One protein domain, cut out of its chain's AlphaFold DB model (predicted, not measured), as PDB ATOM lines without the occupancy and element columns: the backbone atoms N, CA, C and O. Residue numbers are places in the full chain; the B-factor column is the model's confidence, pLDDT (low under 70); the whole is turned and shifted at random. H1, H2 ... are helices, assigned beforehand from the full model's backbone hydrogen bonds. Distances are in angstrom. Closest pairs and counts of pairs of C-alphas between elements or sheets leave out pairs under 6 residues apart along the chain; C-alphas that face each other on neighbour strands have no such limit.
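What this domain is: This is residues 2 to 45 and 78 to 114 of the 963 residues of the protein "SET domain-containing protein" of Pseudozyma hubeiensis (strain SY62) (UniProt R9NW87). One long helix, H4, is gathered at its first part into a small compact body with three shorter helices, while residues 98 to 114 stick out as an arm that makes the length. H1 runs side by side with H4, and the hairpin of H2 and H3 packs on H4 through H3. The printed part has 81 residues with four named helices, in the order H1 H2 H3 H4 along the chain, and no named strand; the class is all helix, and the whole is loose, with a radius of gyration of the C-alphas of 15.5 A and spans of 53 by 25 by 23 A.

Where its parts are: H4, residues 79 to 110, measures 46.2 A and ends at C-alpha 110 (106.522, -20.403, 59.126). H1, residues 2 to 10, begins at C-alpha 2 (88.780, -43.254, 53.775). H2 is residues 18 to 23; H3, residues 29 to 40, measures 16.4 A.

How they stand to each other: H4, with residues 86 to 93 alone, touches H1 at a shallow tilt of 10 degrees, opposite ways; the closest C-alphas, of Leu 4 and Leu 89, are 6.5 A apart. With residues 79 to 90 alone it touches H3 at a steep tilt of 49 degrees, opposite ways; the closest C-alphas, of Ser 40 and Lys 83, are 5.0 A apart. H3, with residues 31 to 35 alone, touches H2; the closest C-alphas, of Gln 23 and Val 31, are 6.8 A apart. H1 is apart from H2 and H3. Every O i to N i+4 pair is within hydrogen-bond range in H1, H3 and H4, and 1 of 2 in H2.

The domain as a whole: Residues 46 to 77 are cut out, and C-alphas 45 and 78 are 17.9 A apart. No link printed whole is long. Residues 78 to 79 have pLDDT under 70.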
ATOM      1  N   GLU A   2      89.331 -42.085  53.083       89.44
ATOM      2  CA  GLU A   2      88.780 -43.254  53.775       89.44
ATOM      3  C   GLU A   2      87.400 -42.985  54.397       89.44
ATOM      4  O   GLU A   2      86.483 -43.787  54.231       89.44
ATOM      5  N   ASP A   3      87.219 -41.823  55.034       89.88
ATOM      6  CA  ASP A   3      85.928 -41.427  55.612       89.88
ATOM      7  C   ASP A   3      84.840 -41.235  54.535       89.88
ATOM      8  O   ASP A   3      83.684 -41.578  54.774       89.88
ATOM      9  N   LEU A   4      85.205 -40.759  53.334       91.69
ATOM     10  CA  LEU A   4      84.290 -40.632  52.189       91.69
ATOM     11  C   LEU A   4      83.839 -42.016  51.704       91.69
ATOM     12  O   LEU A   4      82.645 -42.251  51.553       91.69
ATOM     13  N   LEU A   5      84.779 -42.947  51.517       91.25
ATOM     14  CA  LEU A   5      84.469 -44.313  51.077       91.25
ATOM     15  C   LEU A   5      83.588 -45.048  52.094       91.25
ATOM     16  O   LEU A   5      82.638 -45.735  51.720       91.25
ATOM     17  N   LYS A   6      83.876 -44.880  53.390       88.94
ATOM     18  CA  LYS A   6      83.048 -45.438  54.464       88.94
ATOM     19  C   LYS A   6      81.637 -44.846  54.443       88.94
ATOM     20  O   LYS A   6      80.673 -45.594  54.567       88.94
ATOM     21  N   ALA A   7      81.510 -43.531  54.264       91.38
ATOM     22  CA  ALA A   7      80.212 -42.869  54.204       91.38
ATOM     23  C   ALA A   7      79.373 -43.336  53.006       91.38
ATOM     24  O   ALA A   7      78.200 -43.633  53.201       91.38
ATOM     25  N   LEU A   8      79.973 -43.466  51.815       90.44
ATOM     26  CA  LEU A   8      79.295 -43.970  50.612       90.44
ATOM     27  C   LEU A   8      78.767 -45.401  50.803       90.44
ATOM     28  O   LEU A   8      77.613 -45.675  50.486       90.44
ATOM     29  N   ARG A   9      79.569 -46.290  51.404       86.44
ATOM     30  CA  ARG A   9      79.126 -47.657  51.733       86.44
ATOM     31  C   ARG A   9      77.971 -47.680  52.727       86.44
ATOM     32  O   ARG A   9      77.022 -48.425  52.527       86.44
ATOM     33  N   ASN A  10      78.035 -46.856  53.772       87.00
ATOM     34  CA  ASN A  10      77.000 -46.813  54.807       87.00
ATOM     35  C   ASN A  10      75.628 -46.363  54.278       87.00
ATOM     36  O   ASN A  10      74.618 -46.673  54.900       87.00
ATOM     37  N   ILE A  11      75.586 -45.621  53.169       87.50
ATOM     38  CA  ILE A  11      74.340 -45.208  52.503       87.50
ATOM     39  C   ILE A  11      73.967 -46.118  51.322       87.50
ATOM     40  O   ILE A  11      73.098 -45.759  50.535       87.50
ATOM     41  N   GLY A  12      74.617 -47.280  51.182       84.19
ATOM     42  CA  GLY A  12      74.292 -48.278  50.159       84.19
ATOM     43  C   GLY A  12      74.728 -47.913  48.737       84.19
ATOM     44  O   GLY A  12      74.235 -48.510  47.781       84.19
ATOM     45  N   LEU A  13      75.641 -46.952  48.567       86.94
ATOM     46  CA  LEU A  13      76.134 -46.535  47.254       86.94
ATOM     47  C   LEU A  13      77.455 -47.214  46.889       86.94
ATOM     48  O   LEU A  13      78.264 -47.596  47.743       86.94
ATOM     49  N   SER A  14      77.683 -47.346  45.585       84.50
ATOM     50  CA  SER A  14      78.949 -47.835  45.043       84.50
ATOM     51  C   SER A  14      80.115 -46.888  45.358       84.50
ATOM     52  O   SER A  14      79.950 -45.687  45.585       84.50
ATOM     53  N   LEU A  15      81.326 -47.448  45.398       89.31
ATOM     54  CA  LEU A  15      82.543 -46.656  45.559       89.31
ATOM     55  C   LEU A  15      82.995 -46.077  44.213       89.31
ATOM     56  O   LEU A  15      82.792 -46.740  43.195       89.31
ATOM     57  N   PRO A  16      83.673 -44.911  44.210       89.44
ATOM     58  CA  PRO A  16      84.224 -44.339  42.989       89.44
ATOM     59  C   PRO A  16      85.170 -45.330  42.319       89.44
ATOM     60  O   PRO A  16      86.005 -45.922  43.003       89.44
ATOM     61  N   ASP A  17      85.070 -45.514  41.011       85.94
ATOM     62  CA  ASP A  17      86.047 -46.276  40.233       85.94
ATOM     63  C   ASP A  17      87.371 -45.487  40.040       85.94
ATOM     64  O   ASP A  17      87.481 -44.334  40.468       85.94
ATOM     65  N   PRO A  18      88.418 -46.082  39.433       81.25
ATOM     66  CA  PRO A  18      89.693 -45.396  39.225       81.25
ATOM     67  C   PRO A  18      89.619 -44.073  38.438       81.25
ATOM     68  O   PRO A  18      90.390 -43.159  38.726       81.25
ATOM     69  N   GLU A  19      88.722 -43.928  37.463       81.38
ATOM     70  CA  GLU A  19      88.578 -42.669  36.715       81.38
ATOM     71  C   GLU A  19      87.855 -41.617  37.558       81.38
ATOM     72  O   GLU A  19      88.292 -40.468  37.657       81.38
ATOM     73  N   GLN A  20      86.802 -42.034  38.258       88.44
ATOM     74  CA  GLN A  20      86.064 -41.196  39.198       88.44
ATOM     75  C   GLN A  20      86.946 -40.711  40.361       88.44
ATOM     76  O   GLN A  20      86.776 -39.591  40.844       88.44
ATOM     77  N   LEU A  21      87.943 -41.497  40.788       88.12
ATOM     78  CA  LEU A  21      88.937 -41.065  41.778       88.12
ATOM     79  C   LEU A  21      89.762 -39.855  41.312       88.12
ATOM     80  O   LEU A  21      90.113 -39.015  42.140       88.12
ATOM     81  N   LEU A  22      90.086 -39.759  40.018       83.75
ATOM     82  CA  LEU A  22      90.776 -38.591  39.461       83.75
ATOM     83  C   LEU A  22      89.835 -37.383  39.425       83.75
ATOM     84  O   LEU A  22      90.238 -36.278  39.798       83.75
ATOM     85  N   GLN A  23      88.565 -37.616  39.082       86.81
ATOM     86  CA  GLN A  23      87.529 -36.583  39.069       86.81
ATOM     87  C   GLN A  23      87.280 -35.984  40.456       86.81
ATOM     88  O   GLN A  23      86.982 -34.803  40.531       86.81
ATOM     89  N   LEU A  24      87.494 -36.712  41.563       84.50
ATOM     90  CA  LEU A  24      87.407 -36.148  42.927       84.50
ATOM     91  C   LEU A  24      88.316 -34.929  43.155       84.50
ATOM     92  O   LEU A  24      88.118 -34.186  44.112       84.50
ATOM     93  N   SER A  25      89.346 -34.763  42.327       74.88
ATOM     94  CA  SER A  25      90.320 -33.675  42.423       74.88
ATOM     95  C   SER A  25      90.146 -32.585  41.372       74.88
ATOM     96  O   SER A  25      90.921 -31.626  41.366       74.88
ATOM     97  N   ASP A  26      89.160 -32.740  40.487       79.62
ATOM     98  CA  ASP A  26      88.940 -31.826  39.379       79.62
ATOM     99  C   ASP A  26      88.392 -30.483  39.894       79.62
ATOM    100  O   ASP A  26      87.392 -30.476  40.625       79.62
ATOM    101  N   PRO A  27      89.036 -29.346  39.572       73.94
ATOM    102  CA  PRO A  27      88.548 -28.033  39.980       73.94
ATOM    103  C   PRO A  27      87.252 -27.613  39.266       73.94
ATOM    104  O   PRO A  27      86.625 -26.648  39.707       73.94
ATOM    105  N   ASP A  28      86.858 -28.282  38.179       82.25
ATOM    106  CA  ASP A  28      85.640 -27.974  37.438       82.25
ATOM    107  C   ASP A  28      84.388 -28.432  38.201       82.25
ATOM    108  O   ASP A  28      84.145 -29.616  38.453       82.25
ATOM    109  N   THR A  29      83.545 -27.461  38.547       83.38
ATOM    110  CA  THR A  29      82.271 -27.690  39.233       83.38
ATOM    111  C   THR A  29      81.299 -28.551  38.430       83.38
ATOM    112  O   THR A  29      80.493 -29.262  39.028       83.38
ATOM    113  N   GLU A  30      81.363 -28.511  37.097       85.25
ATOM    114  CA  GLU A  30      80.513 -29.334  36.236       85.25
ATOM    115  C   GLU A  30      80.929 -30.808  36.313       85.25
ATOM    116  O   GLU A  30      80.078 -31.688  36.457       85.25
ATOM    117  N   VAL A  31      82.239 -31.081  36.322       84.50
ATOM    118  CA  VAL A  31      82.788 -32.431  36.529       84.50
ATOM    119  C   VAL A  31      82.384 -32.966  37.905       84.50
ATOM    120  O   VAL A  31      81.922 -34.102  38.002       84.50
ATOM    121  N   GLN A  32      82.464 -32.141  38.956       83.44
ATOM    122  CA  GLN A  32      82.027 -32.527  40.305       83.44
ATOM    123  C   GLN A  32      80.519 -32.821  40.390       83.44
ATOM    124  O   GLN A  32      80.129 -33.805  41.022       83.44
ATOM    125  N   ASP A  33      79.655 -32.010  39.764       85.62
ATOM    126  CA  ASP A  33      78.204 -32.274  39.772       85.62
ATOM    127  C   ASP A  33      77.856 -33.539  38.981       85.62
ATOM    128  O   ASP A  33      77.005 -34.327  39.405       85.62
ATOM    129  N   ASN A  34      78.542 -33.767  37.859       87.38
ATOM    130  CA  ASN A  34      78.398 -34.988  37.074       87.38
ATOM    131  C   ASN A  34      78.841 -36.217  37.880       87.38
ATOM    132  O   ASN A  34      78.103 -37.202  37.931       87.38
ATOM    133  N   LEU A  35      79.980 -36.144  38.574       87.75
ATOM    134  CA  LEU A  35      80.455 -37.204  39.466       87.75
ATOM    135  C   LEU A  35      79.441 -37.500  40.578       87.75
ATOM    136  O   LEU A  35      79.098 -38.662  40.806       87.75
ATOM    137  N   ALA A  36      78.915 -36.463  41.236       86.88
ATOM    138  CA  ALA A  36      77.908 -36.618  42.281       86.88
ATOM    139  C   ALA A  36      76.652 -37.332  41.759       86.88
ATOM    140  O   ALA A  36      76.152 -38.248  42.410       86.88
ATOM    141  N   ARG A  37      76.188 -36.948  40.561       86.56
ATOM    142  CA  ARG A  37      75.038 -37.561  39.885       86.56
ATOM    143  C   ARG A  37      75.289 -39.029  39.539       86.56
ATOM    144  O   ARG A  37      74.400 -39.857  39.709       86.56
ATOM    145  N   HIS A  38      76.487 -39.368  39.065       86.31
ATOM    146  CA  HIS A  38      76.839 -40.754  38.752       86.31
ATOM    147  C   HIS A  38      76.874 -41.633  40.005       86.31
ATOM    148  O   HIS A  38      76.282 -42.715  40.011       86.31
ATOM    149  N   LEU A  39      77.511 -41.161  41.077       86.31
ATOM    150  CA  LEU A  39      77.592 -41.902  42.336       86.31
ATOM    151  C   LEU A  39      76.214 -42.078  42.990       86.31
ATOM    152  O   LEU A  39      75.931 -43.155  43.508       86.31
ATOM    153  N   SER A  40      75.332 -41.072  42.922       85.31
ATOM    154  CA  SER A  40      73.983 -41.153  43.504       85.31
ATOM    155  C   SER A  40      73.047 -42.125  42.787       85.31
ATOM    156  O   SER A  40      72.080 -42.582  43.385       85.31
ATOM    157  N   LEU A  41      73.311 -42.429  41.514       83.19
ATOM    158  CA  LEU A  41      72.494 -43.337  40.700       83.19
ATOM    159  C   LEU A  41      73.030 -44.774  40.679       83.19
ATOM    160  O   LEU A  41      72.435 -45.637  40.035       83.19
ATOM    161  N   THR A  42      74.155 -45.037  41.349       79.56
ATOM    162  CA  THR A  42      74.839 -46.331  41.275       79.56
ATOM    163  C   THR A  42      74.820 -47.023  42.644       79.56
ATOM    164  O   THR A  42      75.709 -46.759  43.467       79.56
ATOM    165  N   PRO A  43      73.843 -47.915  42.905       79.62
ATOM    166  CA  PRO A  43      73.785 -48.668  44.155       79.62
ATOM    167  C   PRO A  43      75.009 -49.577  44.311       79.62
ATOM    168  O   PRO A  43      75.656 -49.969  43.330       79.62
ATOM    169  N   ALA A  44      75.347 -49.909  45.555       77.06
ATOM    170  CA  ALA A  44      76.399 -50.870  45.847       77.06
ATOM    171  C   ALA A  44      76.037 -52.233  45.234       77.06
ATOM    172  O   ALA A  44      74.954 -52.765  45.456       77.06
ATOM    173  N   LYS A  45      76.951 -52.799  44.440       70.12
ATOM    174  CA  LYS A  45      76.826 -54.181  43.959       70.12
ATOM    175  C   LYS A  45      77.227 -55.139  45.077       70.12
ATOM    176  O   LYS A  45      78.143 -54.808  45.830       70.12
ATOM    177  N   ASP A  78      63.933 -40.631  45.455       62.41
ATOM    178  CA  ASP A  78      65.159 -40.789  46.253       62.41
ATOM    179  C   ASP A  78      66.443 -40.316  45.545       62.41
ATOM    180  O   ASP A  78      67.436 -40.007  46.207       62.41
ATOM    181  N   ALA A  79      66.451 -40.186  44.213       64.38
ATOM    182  CA  ALA A  79      67.653 -39.810  43.458       64.38
ATOM    183  C   ALA A  79      68.173 -38.403  43.814       64.38
ATOM    184  O   ALA A  79      69.381 -38.213  43.959       64.38
ATOM    185  N   ASP A  80      67.277 -37.431  44.019       72.94
ATOM    186  CA  ASP A  80      67.645 -36.072  44.442       72.94
ATOM    187  C   ASP A  80      68.134 -36.034  45.900       72.94
ATOM    188  O   ASP A  80      69.050 -35.274  46.232       72.94
ATOM    189  N   LEU A  81      67.581 -36.894  46.764       80.12
ATOM    190  CA  LEU A  81      68.021 -37.044  48.152       80.12
ATOM    191  C   LEU A  81      69.431 -37.649  48.218       80.12
ATOM    192  O   LEU A  81      70.307 -37.097  48.891       80.12
ATOM    193  N   PHE A  82      69.677 -38.736  47.480       82.25
ATOM    194  CA  PHE A  82      71.002 -39.346  47.357       82.25
ATOM    195  C   PHE A  82      71.998 -38.397  46.692       82.25
ATOM    196  O   PHE A  82      73.131 -38.289  47.165       82.25
ATOM    197  N   LYS A  83      71.590 -37.648  45.660       84.06
ATOM    198  CA  LYS A  83      72.438 -36.620  45.038       84.06
ATOM    199  C   LYS A  83      72.850 -35.560  46.057       84.06
ATOM    200  O   LYS A  83      74.039 -35.262  46.166       84.06
ATOM    201  N   GLY A  84      71.905 -35.036  46.841       86.06
ATOM    202  CA  GLY A  84      72.190 -34.070  47.905       86.06
ATOM    203  C   GLY A  84      73.127 -34.628  48.982       86.06
ATOM    204  O   GLY A  84      74.059 -33.944  49.413       86.06
ATOM    205  N   ALA A  85      72.944 -35.893  49.376       88.38
ATOM    206  CA  ALA A  85      73.829 -36.572  50.321       88.38
ATOM    207  C   ALA A  85      75.255 -36.731  49.767       88.38
ATOM    208  O   ALA A  85      76.223 -36.381  50.445       88.38
ATOM    209  N   VAL A  86      75.398 -37.198  48.522       89.88
ATOM    210  CA  VAL A  86      76.699 -37.347  47.852       89.88
ATOM    211  C   VAL A  86      77.388 -35.993  47.688       89.88
ATOM    212  O   VAL A  86      78.566 -35.880  48.020       89.88
ATOM    213  N   GLN A  87      76.673 -34.948  47.260       90.38
ATOM    214  CA  GLN A  87      77.221 -33.589  47.171       90.38
ATOM    215  C   GLN A  87      77.762 -33.113  48.526       90.38
ATOM    216  O   GLN A  87      78.896 -32.641  48.598       90.38
ATOM    217  N   ALA A  88      77.020 -33.314  49.619       91.44
ATOM    218  CA  ALA A  88      77.489 -32.957  50.958       91.44
ATOM    219  C   ALA A  88      78.749 -33.743  51.379       91.44
ATOM    220  O   ALA A  88      79.648 -33.189  52.023       91.44
ATOM    221  N   LEU A  89      78.848 -35.025  51.008       92.75
ATOM    222  CA  LEU A  89      80.045 -35.838  51.248       92.75
ATOM    223  C   LEU A  89      81.257 -35.327  50.452       92.75
ATOM    224  O   LEU A  89      82.340 -35.182  51.028       92.75
ATOM    225  N   LEU A  90      81.074 -35.007  49.168       91.00
ATOM    226  CA  LEU A  90      82.123 -34.450  48.307       91.00
ATOM    227  C   LEU A  90      82.568 -33.059  48.780       91.00
ATOM    228  O   LEU A  90      83.764 -32.783  48.854       91.00
ATOM    229  N   GLU A  91      81.639 -32.203  49.208       90.12
ATOM    230  CA  GLU A  91      81.971 -30.912  49.812       90.12
ATOM    231  C   GLU A  91      82.811 -31.061  51.085       90.12
ATOM    232  O   GLU A  91      83.768 -30.315  51.292       90.12
ATOM    233  N   ASN A  92      82.462 -32.008  51.962       91.25
ATOM    234  CA  ASN A  92      83.220 -32.269  53.188       91.25
ATOM    235  C   ASN A  92      84.626 -32.803  52.887       91.25
ATOM    236  O   ASN A  92      85.594 -32.436  53.570       91.25
ATOM    237  N   TYR A  93      84.745 -33.638  51.856       90.38
ATOM    238  CA  TYR A  93      86.021 -34.114  51.339       90.38
ATOM    239  C   TYR A  93      86.879 -32.948  50.819       90.38
ATOM    240  O   TYR A  93      87.993 -32.755  51.314       90.38
ATOM    241  N   ASN A  94      86.334 -32.099  49.944       88.44
ATOM    242  CA  ASN A  94      87.034 -30.936  49.384       88.44
ATOM    243  C   ASN A  94      87.441 -29.926  50.466       88.44
ATOM    244  O   ASN A  94      88.605 -29.535  50.543       88.44
ATOM    245  N   LYS A  95      86.546 -29.614  51.414       90.12
ATOM    246  CA  LYS A  95      86.858 -28.769  52.584       90.12
ATOM    247  C   LYS A  95      88.022 -29.318  53.414       90.12
ATOM    248  O   LYS A  95      88.757 -28.545  54.027       90.12
ATOM    249  N   SER A  96      88.178 -30.639  53.493       89.62
ATOM    250  CA  SER A  96      89.290 -31.265  54.221       89.62
ATOM    251  C   SER A  96      90.609 -31.155  53.456       89.62
ATOM    252  O   SER A  96      91.640 -30.898  54.076       89.62
ATOM    253  N   ILE A  97      90.569 -31.282  52.126       88.12
ATOM    254  CA  ILE A  97      91.721 -31.051  51.243       88.12
ATOM    255  C   ILE A  97      92.184 -29.599  51.328       88.12
ATOM    256  O   ILE A  97      93.373 -29.353  51.525       88.12
ATOM    257  N   ASP A  98      91.267 -28.639  51.238       88.44
ATOM    258  CA  ASP A  98      91.613 -27.216  51.290       88.44
ATOM    259  C   ASP A  98      92.244 -26.839  52.633       88.44
ATOM    260  O   ASP A  98      93.267 -26.156  52.668       88.44
ATOM    261  N   LYS A  99      91.720 -27.375  53.745       91.94
ATOM    262  CA  LYS A  99      92.341 -27.218  55.072       91.94
ATOM    263  C   LYS A  99      93.766 -27.761  55.122       91.94
ATOM    264  O   LYS A  99      94.616 -27.150  55.768       91.94
ATOM    265  N   GLU A 100      94.026 -28.897  54.478       90.88
ATOM    266  CA  GLU A 100      95.370 -29.471  54.403       90.88
ATOM    267  C   GLU A 100      96.298 -28.583  53.561       90.88
ATOM    268  O   GLU A 100      97.386 -28.232  54.017       90.88
ATOM    269  N   ARG A 101      95.854 -28.130  52.381       89.25
ATOM    270  CA  ARG A 101      96.621 -27.224  51.504       89.25
ATOM    271  C   ARG A 101      96.963 -25.912  52.204       89.25
ATOM    272  O   ARG A 101      98.118 -25.491  52.187       89.25
ATOM    273  N   ASP A 102      95.987 -25.290  52.858       90.88
ATOM    274  CA  ASP A 102      96.185 -24.052  53.615       90.88
ATOM    275  C   ASP A 102      97.132 -24.249  54.798       90.88
ATOM    276  O   ASP A 102      97.911 -23.353  55.129       90.88
ATOM    277  N   PHE A 103      97.085 -25.413  55.449       92.38
ATOM    278  CA  PHE A 103      98.024 -25.745  56.515       92.38
ATOM    279  C   PHE A 103      99.457 -25.866  55.984       92.38
ATOM    280  O   PHE A 103     100.370 -25.284  56.569       92.38
ATOM    281  N   LEU A 104      99.658 -26.562  54.862       90.56
ATOM    282  CA  LEU A 104     100.981 -26.724  54.251       90.56
ATOM    283  C   LEU A 104     101.557 -25.390  53.749       90.56
ATOM    284  O   LEU A 104     102.746 -25.138  53.942       90.56
ATOM    285  N   ARG A 105     100.719 -24.491  53.210       90.62
ATOM    286  CA  ARG A 105     101.117 -23.103  52.890       90.62
ATOM    287  C   ARG A 105     101.579 -22.344  54.135       90.62
ATOM    288  O   ARG A 105     102.642 -21.739  54.133       90.62
ATOM    289  N   LYS A 106     100.830 -22.442  55.239       90.94
ATOM    290  CA  LYS A 106     101.220 -21.811  56.514       90.94
ATOM    291  C   LYS A 106     102.520 -22.379  57.078       90.94
ATOM    292  O   LYS A 106     103.272 -21.644  57.711       90.94
ATOM    293  N   GLU A 107     102.788 -23.672  56.887       91.50
ATOM    294  CA  GLU A 107     104.078 -24.261  57.256       91.50
ATOM    295  C   GLU A 107     105.221 -23.654  56.429       91.50
ATOM    296  O   GLU A 107     106.268 -23.342  56.994       91.50
ATOM    297  N   GLN A 108     105.005 -23.416  55.131       91.31
ATOM    298  CA  GLN A 108     105.985 -22.754  54.263       91.31
ATOM    299  C   GLN A 108     106.301 -21.341  54.752       91.31
ATOM    300  O   GLN A 108     107.473 -20.999  54.913       91.31
ATOM    301  N   ASP A 109     105.274 -20.555  55.077       92.19
ATOM    302  CA  ASP A 109     105.445 -19.208  55.628       92.19
ATOM    303  C   ASP A 109     106.182 -19.233  56.980       92.19
ATOM    304  O   ASP A 109     107.024 -18.381  57.274       92.19
ATOM    305  N   ALA A 110     105.908 -20.246  57.810       93.62
ATOM    306  CA  ALA A 110     106.522 -20.403  59.126       93.62
ATOM    307  C   ALA A 110     108.022 -20.763  59.082       93.62
ATOM    308  O   ALA A 110     108.689 -20.626  60.111       93.62
ATOM    309  N   LEU A 111     108.580 -21.152  57.926       92.44
ATOM    310  CA  LEU A 111     110.027 -21.377  57.768       92.44
ATOM    311  C   LEU A 111     110.856 -20.119  58.047       92.44
ATOM    312  O   LEU A 111     112.006 -20.227  58.473       92.44
ATOM    313  N   ALA A 112     110.285 -18.929  57.832       94.25
ATOM    314  CA  ALA A 112     110.965 -17.663  58.097       94.25
ATOM    315  C   ALA A 112     111.193 -17.408  59.601       94.25
ATOM    316  O   ALA A 112     112.104 -16.669  59.971       94.25
ATOM    317  N   ALA A 113     110.373 -18.010  60.469       95.06
ATOM    318  CA  ALA A 113     110.416 -17.818  61.917       95.06
ATOM    319  C   ALA A 113     110.049 -19.125  62.651       95.06
ATOM    320  O   ALA A 113     108.953 -19.231  63.223       95.06
ATOM    321  N   PRO A 114     110.946 -20.130  62.638       95.19
ATOM    322  CA  PRO A 114     110.689 -21.421  63.259       95.19
ATOM    323  C   PRO A 114     110.508 -21.273  64.774       95.19
ATOM    324  O   PRO A 114     111.140 -20.438  65.423       95.19
TER     325      PRO A 114